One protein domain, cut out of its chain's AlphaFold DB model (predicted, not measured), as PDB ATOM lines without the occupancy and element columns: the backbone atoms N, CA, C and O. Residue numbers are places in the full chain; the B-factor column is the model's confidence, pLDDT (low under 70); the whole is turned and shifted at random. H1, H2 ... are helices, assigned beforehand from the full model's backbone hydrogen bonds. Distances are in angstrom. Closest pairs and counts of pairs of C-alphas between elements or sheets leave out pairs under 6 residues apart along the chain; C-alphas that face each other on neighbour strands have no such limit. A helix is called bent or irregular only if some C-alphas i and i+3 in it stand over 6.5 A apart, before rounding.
ATOM      1  N   TRP A 865      46.319 106.270 265.133       77.00
ATOM      2  CA  TRP A 865      46.841 106.591 263.806       77.00
ATOM      3  C   TRP A 865      46.482 108.013 263.341       77.00
ATOM      4  O   TRP A 865      47.332 108.749 262.837       77.00
ATOM      5  N   ASN A 866      45.238 108.452 263.562       80.31
ATOM      6  CA  ASN A 866      44.785 109.783 263.147       80.31
ATOM      7  C   ASN A 866      45.403 110.904 264.000       80.31
ATOM      8  O   ASN A 866      45.639 112.001 263.493       80.31
ATOM      9  N   ALA A 867      45.696 110.625 265.273       79.25
ATOM     10  CA  ALA A 867      46.398 111.547 266.162       79.25
ATOM     11  C   ALA A 867      47.901 111.629 265.836       79.25
ATOM     12  O   ALA A 867      48.472 112.720 265.839       79.25
ATOM     13  N   LEU A 868      48.528 110.499 265.488       85.31
ATOM     14  CA  LEU A 868      49.923 110.444 265.041       85.31
ATOM     15  C   LEU A 868      50.121 111.196 263.711       85.31
ATOM     16  O   LEU A 868      51.075 111.957 263.578       85.31
ATOM     17  N   HIS A 869      49.183 111.073 262.763       88.19
ATOM     18  CA  HIS A 869      49.199 111.821 261.495       88.19
ATOM     19  C   HIS A 869      49.151 113.345 261.694       88.19
ATOM     20  O   HIS A 869      49.891 114.076 261.037       88.19
ATOM     21  N   ALA A 870      48.335 113.835 262.633       84.00
ATOM     22  CA  ALA A 870      48.280 115.262 262.955       84.00
ATOM     23  C   ALA A 870      49.616 115.775 263.538       84.00
ATOM     24  O   ALA A 870      50.163 116.751 263.024       84.00
ATOM     25  N   GLN A 871      50.191 115.070 264.524       86.38
ATOM     26  CA  GLN A 871      51.526 115.384 265.069       86.38
ATOM     27  C   GLN A 871      52.613 115.386 263.981       86.38
ATOM     28  O   GLN A 871      53.501 116.239 263.973       86.38
ATOM     29  N   PHE A 872      52.552 114.418 263.063       91.31
ATOM     30  CA  PHE A 872      53.497 114.273 261.963       91.31
ATOM     31  C   PHE A 872      53.458 115.495 261.034       91.31
ATOM     32  O   PHE A 872      54.491 116.137 260.826       91.31
ATOM     33  N   GLY A 873      52.270 115.878 260.550       90.50
ATOM     34  CA  GLY A 873      52.083 117.066 259.709       90.50
ATOM     35  C   GLY A 873      52.551 118.362 260.381       90.50
ATOM     36  O   GLY A 873      53.291 119.142 259.777       90.50
ATOM     37  N   GLU A 874      52.189 118.563 261.652       88.31
ATOM     38  CA  GLU A 874      52.594 119.726 262.457       88.31
ATOM     39  C   GLU A 874      54.124 119.830 262.599       88.31
ATOM     40  O   GLU A 874      54.717 120.859 262.255       88.31
ATOM     41  N   HIS A 875      54.784 118.763 263.061       92.00
ATOM     42  CA  HIS A 875      56.228 118.759 263.320       92.00
ATOM     43  C   HIS A 875      57.055 118.880 262.045       92.00
ATOM     44  O   HIS A 875      57.938 119.738 261.970       92.00
ATOM     45  N   PHE A 876      56.777 118.065 261.025       94.94
ATOM     46  CA  PHE A 876      57.575 118.095 259.801       94.94
ATOM     47  C   PHE A 876      57.360 119.387 259.003       94.94
ATOM     48  O   PHE A 876      58.326 119.887 258.430       94.94
ATOM     49  N   THR A 877      56.184 120.026 259.067       93.06
ATOM     50  CA  THR A 877      56.004 121.392 258.537       93.06
ATOM     51  C   THR A 877      56.943 122.395 259.218       93.06
ATOM     52  O   THR A 877      57.587 123.196 258.538       93.06
ATOM     53  N   LEU A 878      57.074 122.354 260.548       91.31
ATOM     54  CA  LEU A 878      57.953 123.264 261.294       91.31
ATOM     55  C   LEU A 878      59.445 122.989 261.034       91.31
ATOM     56  O   LEU A 878      60.211 123.935 260.840       91.31
ATOM     57  N   VAL A 879      59.855 121.717 260.958       93.69
ATOM     58  CA  VAL A 879      61.239 121.334 260.614       93.69
ATOM     59  C   VAL A 879      61.586 121.736 259.175       93.69
ATOM     60  O   VAL A 879      62.655 122.299 258.941       93.69
ATOM     61  N   LEU A 880      60.675 121.535 258.214       94.38
ATOM     62  CA  LEU A 880      60.867 121.965 256.825       94.38
ATOM     63  C   LEU A 880      60.957 123.495 256.699       94.38
ATOM     64  O   LEU A 880      61.781 123.979 255.927       94.38
ATOM     65  N   ARG A 881      60.178 124.268 257.472       91.81
ATOM     66  CA  ARG A 881      60.299 125.742 257.527       91.81
ATOM     67  C   ARG A 881      61.672 126.191 258.029       91.81
ATOM     68  O   ARG A 881      62.273 127.080 257.430       91.81
ATOM     69  N   ASP A 882      62.185 125.582 259.098       90.56
ATOM     70  CA  ASP A 882      63.512 125.912 259.641       90.56
ATOM     71  C   ASP A 882      64.646 125.528 258.670       90.56
ATOM     72  O   ASP A 882      65.588 126.298 258.471       90.56
ATOM     73  N   LEU A 883      64.506 124.396 257.970       92.62
ATOM     74  CA  LEU A 883      65.402 124.018 256.878       92.62
ATOM     75  C   LEU A 883      65.358 125.034 255.722       92.62
ATOM     76  O   LEU A 883      66.410 125.452 255.239       92.62
ATOM     77  N   CYS A 884      64.170 125.488 255.309       91.50
ATOM     78  CA  CYS A 884      64.026 126.528 254.284       91.50
ATOM     79  C   CYS A 884      64.696 127.845 254.698       91.50
ATOM     80  O   CYS A 884      65.358 128.471 253.871       91.50
ATOM     81  N   TYR A 885      64.565 128.239 255.968       89.00
ATOM     82  CA  TYR A 885      65.202 129.430 256.536       89.00
ATOM     83  C   TYR A 885      66.735 129.342 256.488       89.00
ATOM     84  O   TYR A 885      67.390 130.264 255.998       89.00
ATOM     85  N   ARG A 886      67.319 128.210 256.902       89.25
ATOM     86  CA  ARG A 886      68.775 127.994 256.832       89.25
ATOM     87  C   ARG A 886      69.292 127.936 255.393       89.25
ATOM     88  O   ARG A 886      70.262 128.614 255.071       89.25
ATOM     89  N   VAL A 887      68.598 127.234 254.493       89.50
ATOM     90  CA  VAL A 887      68.954 127.177 253.060       89.50
ATOM     91  C   VAL A 887      68.842 128.552 252.380       89.50
ATOM     92  O   VAL A 887      69.628 128.860 251.489       89.50
ATOM     93  N   HIS A 888      67.900 129.400 252.802       85.25
ATOM     94  CA  HIS A 888      67.774 130.797 252.361       85.25
ATOM     95  C   HIS A 888      68.944 131.679 252.825       85.25
ATOM     96  O   HIS A 888      69.474 132.446 252.018       85.25
ATOM     97  N   LEU A 889      69.369 131.544 254.086       85.12
ATOM     98  CA  LEU A 889      70.563 132.207 254.624       85.12
ATOM     99  C   LEU A 889      71.840 131.769 253.893       85.12
ATOM    100  O   LEU A 889      72.663 132.614 253.548       85.12
ATOM    101  N   GLU A 890      71.984 130.472 253.607       85.00
ATOM    102  CA  GLU A 890      73.119 129.922 252.854       85.00
ATOM    103  C   GLU A 890      73.154 130.386 251.388       85.00
ATOM    104  O   GLU A 890      74.235 130.643 250.860       85.00
ATOM    105  N   SER A 891      72.000 130.506 250.716       81.56
ATOM    106  CA  SER A 891      71.950 130.904 249.300       81.56
ATOM    107  C   SER A 891      71.949 132.419 249.066       81.56
ATOM    108  O   SER A 891      72.191 132.850 247.940       81.56
ATOM    109  N   GLY A 892      71.694 133.232 250.097       72.88
ATOM    110  CA  GLY A 892      71.677 134.696 249.991       72.88
ATOM    111  C   GLY A 892      70.518 135.255 249.154       72.88
ATOM    112  O   GLY A 892      70.617 136.368 248.635       72.88
ATOM    113  N   ASP A 893      69.437 134.487 248.999       73.50
ATOM    114  CA  ASP A 893      68.227 134.913 248.286       73.50
ATOM    115  C   ASP A 893      67.571 136.132 248.951       73.50
ATOM    116  O   ASP A 893      67.745 136.382 250.140       73.50
ATOM    117  N   ILE A 894      66.719 136.845 248.209       67.38
ATOM    118  CA  ILE A 894      65.791 137.827 248.782       67.38
ATOM    119  C   ILE A 894      64.378 137.247 248.697       67.38
ATOM    120  O   ILE A 894      63.729 137.309 247.650       67.38
ATOM    121  N   ILE A 895      63.883 136.695 249.809       67.06
ATOM    122  CA  ILE A 895      62.492 136.234 249.941       67.06
ATOM    123  C   ILE A 895      61.621 137.437 250.328       67.06
ATOM    124  O   ILE A 895      61.108 137.561 251.437       67.06
ATOM    125  N   ALA A 896      61.503 138.372 249.386       63.22
ATOM    126  CA  ALA A 896      60.497 139.423 249.431       63.22
ATOM    127  C   ALA A 896      59.157 138.859 248.937       63.22
ATOM    128  O   ALA A 896      59.115 138.155 247.923       63.22
ATOM    129  N   VAL A 897      58.065 139.197 249.627       75.75
ATOM    130  CA  VAL A 897      56.710 138.841 249.188       75.75
ATOM    131  C   VAL A 897      56.423 139.550 247.865       75.75
ATOM    132  O   VAL A 897      56.436 140.777 247.771       75.75
ATOM    133  N   SER A 898      56.209 138.763 246.816       76.12
ATOM    134  CA  SER A 898      55.961 139.238 245.464       76.12
ATOM    135  C   SER A 898      54.466 139.374 245.215       76.12
ATOM    136  O   SER A 898      53.741 138.383 245.148       76.12
ATOM    137  N   ASN A 899      54.023 140.602 244.953       75.06
ATOM    138  CA  ASN A 899      52.644 140.903 244.558       75.06
ATOM    139  C   ASN A 899      52.307 140.439 243.119       75.06
ATOM    140  O   ASN A 899      51.221 140.713 242.612       75.06
ATOM    141  N   SER A 900      53.227 139.756 242.424       77.69
ATOM    142  CA  SER A 900      52.991 139.239 241.074       77.69
ATOM    143  C   SER A 900      52.157 137.961 241.107       77.69
ATOM    144  O   SER A 900      52.599 136.931 241.614       77.69
ATOM    145  N   LYS A 901      50.988 137.985 240.453       74.19
ATOM    146  CA  LYS A 901      50.111 136.811 240.271       74.19
ATOM    147  C   LYS A 901      50.778 135.616 239.566       74.19
ATOM    148  O   LYS A 901      50.270 134.506 239.658       74.19
ATOM    149  N   HIS A 902      51.898 135.839 238.872       72.88
ATOM    150  CA  HIS A 902      52.673 134.803 238.177       72.88
ATOM    151  C   HIS A 902      53.872 134.284 238.990       72.88
ATOM    152  O   HIS A 902      54.594 133.407 238.520       72.88
ATOM    153  N   ALA A 903      54.120 134.811 240.194       76.69
ATOM    154  CA  ALA A 903      55.152 134.274 241.070       76.69
ATOM    155  C   ALA A 903      54.716 132.912 241.664       76.69
ATOM    156  O   ALA A 903      53.540 132.754 242.024       76.69
ATOM    157  N   PRO A 904      55.646 131.943 241.825       77.75
ATOM    158  CA  PRO A 904      55.399 130.719 242.587       77.75
ATOM    159  C   PRO A 904      54.810 131.038 243.960       77.75
ATOM    160  O   PRO A 904      55.163 132.055 244.557       77.75
ATOM    161  N   GLU A 905      53.919 130.196 244.478       80.00
ATOM    162  CA  GLU A 905      53.116 130.575 245.647       80.00
ATOM    163  C   GLU A 905      53.941 130.819 246.921       80.00
ATOM    164  O   GLU A 905      53.621 131.722 247.691       80.00
ATOM    165  N   TRP A 906      55.071 130.128 247.084       79.69
ATOM    166  CA  TRP A 906      56.025 130.389 248.166       79.69
ATOM    167  C   TRP A 906      56.667 131.790 248.076       79.69
ATOM    168  O   TRP A 906      57.054 132.351 249.093       79.69
ATOM    169  N   ARG A 907      56.706 132.425 246.893       81.94
ATOM    170  CA  ARG A 907      57.065 133.851 246.746       81.94
ATOM    171  C   ARG A 907      55.894 134.812 246.957       81.94
ATOM    172  O   ARG A 907      56.140 136.006 247.051       81.94
ATOM    173  N   ARG A 908      54.647 134.337 247.037       83.69
ATOM    174  CA  ARG A 908      53.445 135.165 247.274       83.69
ATOM    175  C   ARG A 908      53.015 135.220 248.751       83.69
ATOM    176  O   ARG A 908      52.049 135.908 249.059       83.69
ATOM    177  N   ARG A 909      53.713 134.516 249.653       83.88
ATOM    178  CA  ARG A 909      53.438 134.444 251.105       83.88
ATOM    179  C   ARG A 909      54.722 134.615 251.920       83.88
ATOM    180  O   ARG A 909      55.803 134.296 251.420       83.88
ATOM    181  N   ALA A 910      54.625 135.068 253.168       83.38
ATOM    182  CA  ALA A 910      55.794 135.183 254.041       83.38
ATOM    183  C   ALA A 910      56.257 133.795 254.534       83.38
ATOM    184  O   ALA A 910      55.436 132.912 254.771       83.38
ATOM    185  N   MET A 911      57.566 133.591 254.736       80.94
ATOM    186  CA  MET A 911      58.116 132.285 255.151       80.94
ATOM    187  C   MET A 911      57.467 131.670 256.417       80.94
ATOM    188  O   MET A 911      57.245 130.457 256.418       80.94
ATOM    189  N   PRO A 912      57.088 132.435 257.466       82.88
ATOM    190  CA  PRO A 912      56.360 131.886 258.619       82.88
ATOM    191  C   PRO A 912      54.989 131.270 258.287       82.88
ATOM    192  O   PRO A 912      54.455 130.502 259.085       82.88
ATOM    193  N   GLU A 913      54.417 131.584 257.122       84.19
ATOM    194  CA  GLU A 913      53.089 131.150 256.671       84.19
ATOM    195  C   GLU A 913      53.143 129.937 255.723       84.19
ATOM    196  O   GLU A 913      52.102 129.369 255.391       84.19
ATOM    197  N   TRP A 914      54.331 129.529 255.260       88.56
ATOM    198  CA  TRP A 914      54.487 128.492 254.232       88.56
ATOM    199  C   TRP A 914      53.946 127.125 254.686       88.56
ATOM    200  O   TRP A 914      54.297 126.646 255.765       88.56
ATOM    201  N   SER A 915      53.103 126.468 253.881       90.12
ATOM    202  CA  SER A 915      52.737 125.059 254.107       90.12
ATOM    203  C   SER A 915      53.905 124.127 253.762       90.12
ATOM    204  O   SER A 915      54.896 124.553 253.162       90.12
ATOM    205  N   ALA A 916      53.781 122.841 254.097       90.69
ATOM    206  CA  ALA A 916      54.757 121.831 253.699       90.69
ATOM    207  C   ALA A 916      54.988 121.788 252.174       90.69
ATOM    208  O   ALA A 916      56.143 121.731 251.760       90.69
ATOM    209  N   ASP A 917      53.941 121.911 251.342       90.56
ATOM    210  CA  ASP A 917      54.086 122.027 249.878       90.56
ATOM    211  C   ASP A 917      54.999 123.195 249.487       90.56
ATOM    212  O   ASP A 917      55.932 123.022 248.708       90.56
ATOM    213  N   LEU A 918      54.770 124.378 250.070       91.12
ATOM    214  CA  LEU A 918      55.528 125.593 249.755       91.12
ATOM    215  C   LEU A 918      56.996 125.486 250.187       91.12
ATOM    216  O   LEU A 918      57.881 125.942 249.462       91.12
ATOM    217  N   CYS A 919      57.263 124.831 251.320       91.88
ATOM    218  CA  CYS A 919      58.619 124.497 251.753       91.88
ATOM    219  C   CYS A 919      59.300 123.508 250.791       91.88
ATOM    220  O   CYS A 919      60.431 123.739 250.364       91.88
ATOM    221  N   LEU A 920      58.618 122.420 250.414       92.56
ATOM    222  CA  LEU A 920      59.160 121.409 249.500       92.56
ATOM    223  C   LEU A 920      59.420 121.991 248.104       92.56
ATOM    224  O   LEU A 920      60.478 121.738 247.534       92.56
ATOM    225  N   ASP A 921      58.521 122.822 247.575       90.94
ATOM    226  CA  ASP A 921      58.701 123.497 246.286       90.94
ATOM    227  C   ASP A 921      59.833 124.525 246.304       90.94
ATOM    228  O   ASP A 921      60.597 124.600 245.339       90.94
ATOM    229  N   TYR A 922      60.012 125.274 247.398       91.12
ATOM    230  CA  TYR A 922      61.194 126.120 247.561       91.12
ATOM    231  C   TYR A 922      62.482 125.284 247.546       91.12
ATOM    232  O   TYR A 922      63.398 125.582 246.773       91.12
ATOM    233  N   LEU A 923      62.544 124.200 248.328       91.12
ATOM    234  CA  LEU A 923      63.714 123.317 248.383       91.12
ATOM    235  C   LEU A 923      64.007 122.666 247.018       91.12
ATOM    236  O   LEU A 923      65.173 122.616 246.620       91.12
ATOM    237  N   ARG A 924      62.979 122.270 246.251       91.88
ATOM    238  CA  ARG A 924      63.116 121.759 244.870       91.88
ATOM    239  C   ARG A 924      63.807 122.756 243.934       91.88
ATOM    240  O   ARG A 924      64.531 122.333 243.038       91.88
ATOM    241  N   THR A 925      63.656 124.070 244.152       88.94
ATOM    242  CA  THR A 925      64.395 125.089 243.370       88.94
ATOM    243  C   THR A 925      65.883 125.186 243.713       88.94
ATOM    244  O   THR A 925      66.642 125.787 242.956       88.94
ATOM    245  N   LYS A 926      66.312 124.611 244.845       89.81
ATOM    246  CA  LYS A 926      67.704 124.636 245.325       89.81
ATOM    247  C   LYS A 926      68.443 123.339 245.020       89.81
ATOM    248  O   LYS A 926      69.607 123.387 244.630       89.81
ATOM    249  N   LYS A 927      67.783 122.192 245.195       90.75
ATOM    250  CA  LYS A 927      68.293 120.858 244.850       90.75
ATOM    251  C   LYS A 927      67.130 119.966 244.427       90.75
ATOM    252  O   LYS A 927      66.088 119.973 245.077       90.75
ATOM    253  N   ALA A 928      67.325 119.161 243.388       88.81
ATOM    254  CA  ALA A 928      66.390 118.090 243.062       88.81
ATOM    255  C   ALA A 928      66.495 116.957 244.100       88.81
ATOM    256  O   ALA A 928      67.598 116.589 244.500       88.81
ATOM    257  N   PHE A 929      65.352 116.404 244.503       92.06
ATOM    258  CA  PHE A 929      65.231 115.225 245.364       92.06
ATOM    259  C   PHE A 929      63.998 114.409 244.957       92.06
ATOM    260  O   PHE A 929      63.055 114.947 244.372       92.06
ATOM    261  N   GLY A 930      64.019 113.107 245.250       85.62
ATOM    262  CA  GLY A 930      62.872 112.219 245.055       85.62
ATOM    263  C   GLY A 930      61.857 112.307 246.198       85.62
ATOM    264  O   GLY A 930      62.165 112.788 247.284       85.62
ATOM    265  N   GLY A 931      60.642 111.825 245.951       85.88
ATOM    266  CA  GLY A 931      59.566 111.746 246.942       85.88
ATOM    267  C   GLY A 931      58.200 111.579 246.269       85.88
ATOM    268  O   GLY A 931      58.086 111.814 245.061       85.88
ATOM    269  N   PRO A 932      57.156 111.153 247.000       88.38
ATOM    270  CA  PRO A 932      55.825 111.016 246.428       88.38
ATOM    271  C   PRO A 932      55.219 112.361 245.991       88.38
ATOM    272  O   PRO A 932      55.451 113.414 246.581       88.38
ATOM    273  N   GLY A 933      54.355 112.332 244.973       85.38
ATOM    274  CA  GLY A 933      53.665 113.533 244.475       85.38
ATOM    275  C   GLY A 933      52.652 114.154 245.449       85.38
ATOM    276  O   GLY A 933      52.082 115.194 245.138       85.38
ATOM    277  N   TYR A 934      52.408 113.527 246.605       89.94
ATOM    278  CA  TYR A 934      51.424 113.946 247.606       89.94
ATOM    279  C   TYR A 934      52.028 114.483 248.917       89.94
ATOM    280  O   TYR A 934      51.251 114.798 249.812       89.94
ATOM    281  N   MET A 935      53.360 114.616 249.042       91.75
ATOM    282  CA  MET A 935      54.030 114.910 250.329       91.75
ATOM    283  C   MET A 935      53.432 116.082 251.117       91.75
ATOM    284  O   MET A 935      52.985 115.928 252.250       91.75
ATOM    285  N   GLY A 936      53.359 117.273 250.518       88.25
ATOM    286  CA  GLY A 936      52.821 118.432 251.231       88.25
ATOM    287  C   GLY A 936      51.318 118.318 251.530       88.25
ATOM    288  O   GLY A 936      50.887 118.762 252.592       88.25
ATOM    289  N   ARG A 937      50.553 117.594 250.691       89.19
ATOM    290  CA  ARG A 937      49.148 117.231 250.960       89.19
ATOM    291  C   ARG A 937      48.999 116.280 252.156       89.19
ATOM    292  O   ARG A 937      48.029 116.405 252.901       89.19
ATOM    293  N   PHE A 938      49.922 115.336 252.328       91.12
ATOM    294  CA  PHE A 938      49.991 114.461 253.503       91.12
ATOM    295  C   PHE A 938      50.278 115.292 254.761       91.12
ATOM    296  O   PHE A 938      49.558 115.219 255.752       91.12
ATOM    297  N   LEU A 939      51.260 116.189 254.663       91.56
ATOM    298  CA  LEU A 939      51.697 117.101 255.721       91.56
ATOM    299  C   LEU A 939      50.768 118.312 255.970       91.56
ATOM    300  O   LEU A 939      51.153 119.228 256.702       91.56
ATOM    301  N   LEU A 940      49.560 118.356 255.391       87.38
ATOM    302  CA  LEU A 940      48.626 119.463 255.621       87.38
ATOM    303  C   LEU A 940      48.205 119.549 257.101       87.38
ATOM    304  O   LEU A 940      47.914 118.522 257.720       87.38
ATOM    305  N   PRO A 941      48.074 120.764 257.669       81.50
ATOM    306  CA  PRO A 941      47.467 120.941 258.982       81.50
ATOM    307  C   PRO A 941      46.016 120.439 259.012       81.50
ATOM    308  O   PRO A 941      45.263 120.591 258.044       81.50
ATOM    309  N   ARG A 942      45.604 119.869 260.151       73.56
ATOM    310  CA  ARG A 942      44.235 119.380 260.359       73.56
ATOM    311  C   ARG A 942      43.216 120.508 260.159       73.56
ATOM    312  O   ARG A 942      43.407 121.620 260.639       73.56
ATOM    313  N   GLY A 943      42.121 120.205 259.459       71.19
ATOM    314  CA  GLY A 943      41.042 121.161 259.171       71.19
ATOM    315  C   GLY A 943      41.269 122.058 257.948       71.19
ATOM    316  O   GLY A 943      40.348 122.766 257.546       71.19
ATOM    317  N   VAL A 944      42.441 122.013 257.305       81.31
ATOM    318  CA  VAL A 944      42.669 122.704 256.024       81.31
ATOM    319  C   VAL A 944      41.957 121.947 254.887       81.31
ATOM    320  O   VAL A 944      42.042 120.716 254.840       81.31
ATOM    321  N   PRO A 945      41.276 122.628 253.942       78.19
ATOM    322  CA  PRO A 945      40.646 121.971 252.798       78.19
ATOM    323  C   PRO A 945      41.615 121.066 252.028       78.19
ATOM    324  O   PRO A 945      42.709 121.477 251.649       78.19
ATOM    325  N   GLY A 946      41.206 119.816 251.794       78.38
ATOM    326  CA  GLY A 946      42.033 118.799 251.137       78.38
ATOM    327  C   GLY A 946      42.860 117.915 252.079       78.38
ATOM    328  O   GLY A 946      43.394 116.909 251.595       78.38
ATOM    329  N   TRP A 947      42.912 118.227 253.383       83.62
ATOM    330  CA  TRP A 947      43.404 117.324 254.434       83.62
ATOM    331  C   TRP A 947      42.661 115.977 254.421       83.62
ATOM    332  O   TRP A 947      41.540 115.866 253.919       83.62
ATOM    333  N   LYS A 948      43.302 114.953 254.981       84.44
ATOM    334  CA  LYS A 948      42.809 113.579 255.092       84.44
ATOM    335  C   LYS A 948      43.080 113.037 256.495       84.44
ATOM    336  O   LYS A 948      44.103 113.382 257.091       84.44
ATOM    337  N   LYS A 949      42.209 112.156 256.994       82.38
ATOM    338  CA  LYS A 949      42.478 111.382 258.213       82.38
ATOM    339  C   LYS A 949      43.685 110.470 257.935       82.38
ATOM    340  O   LYS A 949      43.909 110.054 256.800       82.38
ATOM    341  N   GLY A 950      44.477 110.157 258.957       81.19
ATOM    342  CA  GLY A 950      45.684 109.337 258.801       81.19
ATOM    343  C   GLY A 950      45.400 107.950 258.211       81.19
ATOM    344  O   GLY A 950      46.193 107.460 257.409       81.19
ATOM    345  N   GLN A 951      44.250 107.372 258.571       80.62
ATOM    346  CA  GLN A 951      43.698 106.117 258.040       80.62
ATOM    347  C   GLN A 951      43.373 106.159 256.527       80.62
ATOM    348  O   GLN A 951      43.311 105.122 255.876       80.62
ATOM    349  N   ASP A 952      43.174 107.349 255.939       85.00
ATOM    350  CA  ASP A 952      42.816 107.514 254.518       85.00
ATOM    351  C   ASP A 952      44.049 107.413 253.585       85.00
ATOM    352  O   ASP A 952      43.955 107.683 252.374       85.00
ATOM    353  N   TRP A 953      45.209 107.080 254.164       87.00
ATOM    354  CA  TRP A 953      46.500 106.839 253.526       87.00
ATOM    355  C   TRP A 953      46.956 105.415 253.853       87.00
ATOM    356  O   TRP A 953      47.117 105.064 255.019       87.00
ATOM    357  N   SER A 954      47.205 104.592 252.831       88.00
ATOM    358  CA  SER A 954      47.647 103.212 253.057       88.00
ATOM    359  C   SER A 954      49.056 103.157 253.655       88.00
ATOM    360  O   SER A 954      49.860 104.070 253.453       88.00
ATOM    361  N   HIS A 955      49.399 102.052 254.325       85.81
ATOM    362  CA  HIS A 955      50.730 101.843 254.911       85.81
ATOM    363  C   HIS A 955      51.879 102.139 253.928       85.81
ATOM    364  O   HIS A 955      52.847 102.814 254.274       85.81
ATOM    365  N   LYS A 956      51.747 101.747 252.650       88.38
ATOM    366  CA  LYS A 956      52.790 102.027 251.652       88.38
ATOM    367  C   LYS A 956      52.942 103.522 251.330       88.38
ATOM    368  O   LYS A 956      54.012 103.936 250.894       88.38
ATOM    369  N   MET A 957      51.911 104.339 251.549       91.25
ATOM    370  CA  MET A 957      52.017 105.794 251.413       91.25
ATOM    371  C   MET A 957      52.771 106.420 252.595       91.25
ATOM    372  O   MET A 957      53.576 107.317 252.378       91.25
ATOM    373  N   TRP A 958      52.604 105.883 253.808       91.44
ATOM    374  CA  TRP A 958      53.404 106.263 254.980       91.44
ATOM    375  C   TRP A 958      54.892 105.925 254.811       91.44
ATOM    376  O   TRP A 958      55.741 106.783 255.048       91.44
ATOM    377  N   GLU A 959      55.220 104.712 254.347       91.19
ATOM    378  CA  GLU A 959      56.610 104.329 254.041       91.19
ATOM    379  C   GLU A 959      57.259 105.306 253.041       91.19
ATOM    380  O   GLU A 959      58.363 105.797 253.273       91.19
ATOM    381  N   LEU A 960      56.558 105.615 251.942       93.31
ATOM    382  CA  LEU A 960      57.044 106.511 250.886       93.31
ATOM    383  C   LEU A 960      57.174 107.971 251.348       93.31
ATOM    384  O   LEU A 960      58.054 108.678 250.854       93.31
ATOM    385  N   GLU A 961      56.337 108.424 252.283       94.38
ATOM    386  CA  GLU A 961      56.453 109.756 252.884       94.38
ATOM    387  C   GLU A 961      57.700 109.862 253.771       94.38
ATOM    388  O   GLU A 961      58.483 110.805 253.638       94.38
ATOM    389  N   LEU A 962      57.928 108.857 254.629       94.19
ATOM    390  CA  LEU A 962      59.134 108.755 255.455       94.19
ATOM    391  C   LEU A 962      60.397 108.734 254.589       94.19
ATOM    392  O   LEU A 962      61.325 109.492 254.859       94.19
ATOM    393  N   ASP A 963      60.423 107.913 253.536       94.56
ATOM    394  CA  ASP A 963      61.565 107.811 252.621       94.56
ATOM    395  C   ASP A 963      61.807 109.118 251.846       94.56
ATOM    396  O   ASP A 963      62.958 109.519 251.664       94.56
ATOM    397  N   GLY A 964      60.743 109.821 251.437       94.75
ATOM    398  CA  GLY A 964      60.837 111.139 250.804       94.75
ATOM    399  C   GLY A 964      61.412 112.205 251.741       94.75
ATOM    400  O   GLY A 964      62.314 112.952 251.357       94.75
ATOM    401  N   LEU A 965      60.950 112.257 252.995       95.81
ATOM    402  CA  LEU A 965      61.487 113.171 254.009       95.81
ATOM    403  C   LEU A 965      62.923 112.811 254.417       95.81
ATOM    404  O   LEU A 965      63.735 113.710 254.653       95.81
ATOM    405  N   GLU A 966      63.271 111.522 254.449       95.38
ATOM    406  CA  GLU A 966      64.650 111.085 254.661       95.38
ATOM    407  C   GLU A 966      65.549 111.537 253.499       95.38
ATOM    408  O   GLU A 966      66.641 112.048 253.738       95.38
ATOM    409  N   GLU A 967      65.082 111.448 252.250       95.00
ATOM    410  CA  GLU A 967      65.847 111.871 251.071       95.00
ATOM    411  C   GLU A 967      66.028 113.396 250.979       95.00
ATOM    412  O   GLU A 967      67.122 113.858 250.641       95.00
ATOM    413  N   VAL A 968      65.030 114.197 251.379       95.38
ATOM    414  CA  VAL A 968      65.212 115.645 251.615       95.38
ATOM    415  C   VAL A 968      66.299 115.867 252.672       95.38
ATOM    416  O   VAL A 968      67.233 116.648 252.459       95.38
ATOM    417  N   GLY A 969      66.232 115.129 253.784       93.88
ATOM    418  CA  GLY A 969      67.224 115.169 254.856       93.88
ATOM    419  C   GLY A 969      68.646 114.857 254.376       93.88
ATOM    420  O   GLY A 969      69.574 115.599 254.696       93.88
ATOM    421  N   ARG A 970      68.833 113.821 253.547       95.06
ATOM    422  CA  ARG A 970      70.135 113.462 252.950       95.06
ATOM    423  C   ARG A 970      70.617 114.534 251.967       95.06
ATOM    424  O   ARG A 970      71.760 114.985 252.066       95.06
ATOM    425  N   THR A 971      69.736 115.000 251.081       94.94
ATOM    426  CA  THR A 971      70.013 115.998 250.027       94.94
ATOM    427  C   THR A 971      70.496 117.335 250.599       94.94
ATOM    428  O   THR A 971      71.426 117.964 250.072       94.94
ATOM    429  N   PHE A 972      69.910 117.773 251.714       93.50
ATOM    430  CA  PHE A 972      70.307 118.993 252.421       93.50
ATOM    431  C   PHE A 972      71.266 118.756 253.598       93.50
ATOM    432  O   PHE A 972      71.748 119.724 254.175       93.50
ATOM    433  N   ARG A 973      71.622 117.496 253.893       92.38
ATOM    434  CA  ARG A 973      72.432 117.072 255.055       92.38
ATOM    435  C   ARG A 973      71.853 117.533 256.400       92.38
ATOM    436  O   ARG A 973      72.595 117.778 257.350       92.38
ATOM    437  N   ASP A 974      70.529 117.651 256.489       93.25
ATOM    438  CA  ASP A 974      69.866 118.189 257.671       93.25
ATOM    439  C   ASP A 974      69.683 117.130 258.764       93.25
ATOM    440  O   ASP A 974      68.838 116.234 258.683       93.25
ATOM    441  N   GLY A 975      70.477 117.260 259.828       89.25
ATOM    442  CA  GLY A 975      70.416 116.360 260.975       89.25
ATOM    443  C   GLY A 975      69.090 116.422 261.738       89.25
ATOM    444  O   GLY A 975      68.699 115.412 262.325       89.25
ATOM    445  N   ALA A 976      68.378 117.556 261.734       88.69
ATOM    446  CA  ALA A 976      67.117 117.707 262.463       88.69
ATOM    447  C   ALA A 976      65.977 116.912 261.804       88.69
ATOM    448  O   ALA A 976      65.271 116.172 262.493       88.69
ATOM    449  N   LEU A 977      65.855 116.996 260.477       93.50
ATOM    450  CA  LEU A 977      64.909 116.239 259.664       93.50
ATOM    451  C   LEU A 977      65.215 114.737 259.705       93.50
ATOM    452  O   LEU A 977      64.362 113.963 260.136       93.50
ATOM    453  N   LEU A 978      66.452 114.331 259.385       94.31
ATOM    454  CA  LEU A 978      66.870 112.919 259.400       94.31
ATOM    455  C   LEU A 978      66.613 112.246 260.753       94.31
ATOM    456  O   LEU A 978      66.019 111.170 260.824       94.31
ATOM    457  N   SER A 979      67.018 112.896 261.848       91.38
ATOM    458  CA  SER A 979      66.832 112.332 263.189       91.38
ATOM    459  C   SER A 979      65.403 112.475 263.729       91.38
ATOM    460  O   SER A 979      65.089 111.860 264.742       91.38
ATOM    461  N   SER A 980      64.522 113.221 263.051       93.31
ATOM    462  CA  SER A 980      63.073 113.198 263.302       93.31
ATOM    463  C   SER A 980      62.377 112.049 262.570       93.31
ATOM    464  O   SER A 980      61.543 111.382 263.173       93.31
ATOM    465  N   VAL A 981      62.752 111.766 261.315       94.44
ATOM    466  CA  VAL A 981      62.250 110.597 260.561       94.44
ATOM    467  C   VAL A 981      62.618 109.299 261.289       94.44
ATOM    468  O   VAL A 981      61.755 108.457 261.535       94.44
ATOM    469  N   ALA A 982      63.872 109.177 261.737       92.31
ATOM    470  CA  ALA A 982      64.329 108.030 262.525       92.31
ATOM    471  C   ALA A 982      63.591 107.866 263.872       92.31
ATOM    472  O   ALA A 982      63.434 106.744 264.341       92.31
ATOM    473  N   ALA A 983      63.128 108.966 264.477       91.31
ATOM    474  CA  ALA A 983      62.437 108.953 265.767       91.31
ATOM    475  C   ALA A 983      60.968 108.515 265.680       91.31
ATOM    476  O   ALA A 983      60.443 107.955 266.636       91.31
ATOM    477  N   VAL A 984      60.291 108.809 264.565       91.56
ATOM    478  CA  VAL A 984      58.853 108.539 264.412       91.56
ATOM    479  C   VAL A 984      58.559 107.177 263.788       91.56
ATOM    480  O   VAL A 984      57.531 106.582 264.104       91.56
ATOM    481  N   ARG A 985      59.469 106.658 262.951       91.12
ATOM    482  CA  ARG A 985      59.317 105.372 262.247       91.12
ATOM    483  C   ARG A 985      58.896 104.216 263.188       91.12
ATOM    484  O   ARG A 985      57.870 103.616 262.890       91.12
ATOM    485  N   PRO A 986      59.501 103.999 264.379       87.75
ATOM    486  CA  PRO A 986      59.060 102.937 265.297       87.75
ATOM    487  C   PRO A 986      57.629 103.096 265.843       87.75
ATOM    488  O   PRO A 986      56.942 102.101 266.052       87.75
ATOM    489  N   HIS A 987      57.166 104.332 266.077       85.38
ATOM    490  CA  HIS A 987      55.800 104.596 266.557       85.38
ATOM    491  C   HIS A 987      54.756 104.459 265.447       85.38
ATOM    492  O   HIS A 987      53.611 104.112 265.720       85.38
ATOM    493  N   ILE A 988      55.150 104.722 264.196       86.50
ATOM    494  CA  ILE A 988      54.342 104.382 263.025       86.50
ATOM    495  C   ILE A 988      54.215 102.860 262.985       86.50
ATOM    496  O   ILE A 988      53.101 102.371 263.136       86.50
ATOM    497  N   ASP A 989      55.329 102.123 262.915       85.38
ATOM    498  CA  ASP A 989      55.361 100.653 262.842       85.38
ATOM    499  C   ASP A 989      54.511  99.975 263.945       85.38
ATOM    500  O   ASP A 989      53.748  99.049 263.662       85.38
ATOM    501  N   GLU A 990      54.586 100.464 265.192       80.75
ATOM    502  CA  GLU A 990      53.771  99.998 266.329       80.75
ATOM    503  C   GLU A 990      52.261 100.194 266.091       80.75
ATOM    504  O   GLU A 990      51.471  99.269 266.292       80.75
ATOM    505  N   VAL A 991      51.853 101.369 265.601       78.69
ATOM    506  CA  VAL A 991      50.447 101.684 265.300       78.69
ATOM    507  C   VAL A 991      49.940 100.941 264.054       78.69
ATOM    508  O   VAL A 991      48.777 100.536 264.035       78.69
ATOM    509  N   MET A 992      50.794 100.687 263.052       77.00
ATOM    510  CA  MET A 992      50.435  99.850 261.892       77.00
ATOM    511  C   MET A 992      50.174  98.396 262.324       77.00
ATOM    512  O   MET A 992      49.249  97.740 261.837       77.00
ATOM    513  N   LEU A 993      50.996  97.874 263.245       73.38
ATOM    514  CA  LEU A 993      50.908  96.490 263.708       73.38
ATOM    515  C   LEU A 993      49.569  96.210 264.401       73.38
ATOM    516  O   LEU A 993      48.968  95.162 264.155       73.38
ATOM    517  N   GLU A 994      49.083  97.136 265.231       66.00
ATOM    518  CA  GLU A 994      47.806  96.972 265.930       66.00
ATOM    519  C   GLU A 994      46.596  96.961 264.989       66.00
ATOM    520  O   GLU A 994      45.706  96.130 265.183       66.00
ATOM    521  N   GLU A 995      46.576  97.779 263.929       64.19
ATOM    522  CA  GLU A 995      45.509  97.712 262.918       64.19
ATOM    523  C   GLU A 995      45.441  96.305 262.295       64.19
ATOM    524  O   GLU A 995      44.366  95.713 262.236       64.19
ATOM    525  N   SER A 996      46.592  95.705 261.955       62.56
ATOM    526  CA  SER A 996      46.670  94.348 261.375       62.56
ATOM    527  C   SER A 996      46.195  93.211 262.302       62.56
ATOM    528  O   SER A 996      45.983  92.070 261.861       62.56
ATOM    529  N   LEU A 997      46.047  93.505 263.599       57.12
ATOM    530  CA  LEU A 997      45.499  92.603 264.610       57.12
ATOM    531  C   LEU A 997      44.002  92.859 264.830       57.12
ATOM    532  O   LEU A 997      43.242  91.897 264.925       57.12
ATOM    533  N   GLN A 998      43.581  94.127 264.858       54.53
ATOM    534  CA  GLN A 998      42.182  94.538 265.026       54.53
ATOM    535  C   GLN A 998      41.329  94.273 263.772       54.53
ATOM    536  O   GLN A 998      40.146  93.968 263.888       54.53
ATOM    537  N   SER A 999      41.921  94.312 262.574       48.53
ATOM    538  CA  SER A 999      41.237  94.080 261.293       48.53
ATOM    539  C   SER A 999      40.968  92.600 260.972       48.53
ATOM    540  O   SER A 999      40.497  92.275 259.879       48.53
ATOM    541  N   ARG A1000      41.288  91.671 261.884       39.25
ATOM    542  CA  ARG A1000      40.978  90.244 261.721       39.25
ATOM    543  C   ARG A1000      39.527  89.983 262.138       39.25
ATOM    544  O   ARG A1000      39.198  90.241 263.293       39.25
TER     545      ARG A1000
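What this domain is: This is residues 865 to 1000 of the 1005 residues of the protein "CID domain-containing protein" of Trametes pubescens (UniProt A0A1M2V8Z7). The long helix H1 runs beside a hairpin of H4 and bent H5, while short H2 packs on H1 and tiny H3 on H2. The printed part has 136 residues, with five named helices in the order H1, H2, H3, H4, H5 along the chain and no named strand; helices hold 82 of the 136 printed residues, and the class is all helix. The whole is compact, radius of gyration of the C-alphas 15.8 A, spanning 54 by 32 by 20 A.

Where its parts are: H1, residues 865 to 891, 37.8 A, begins at C-alpha 865 (46.841, 106.591, 263.806). H2 is 916 to 924, H3 935 to 938, H4 955 to 972, 26.1 A. H5, residues 975 to 998, was assigned as one helix by its hydrogen bonds but is bent, the C-alphas of residues 983 and 986 being 6.9 A apart; its arms are H5a, residues 975 to 983, and H5b, residues 986 to 998, and H5b ends at C-alpha 998 (42.182, 94.538, 265.026).

How they stand to each other: H1 touches H5a with residues 876 to 880 alone, closest C-alphas Val 879 and Leu 977, 6.4 A. H4 and H5a form a hairpin, closest C-alphas Gly 969 and Leu 978, 5.1 A. H1, H2 and H4 have every O i to N i+4 pair within hydrogen-bond range, H5a 4 of 5, H5b 8 of 9; H3 is too short.

The domain as a whole: The printed part has no cut. Links H1 to H2 and H3 to H4 are long. Residues 894 to 896 and 994 to 1000 have pLDDT under 70.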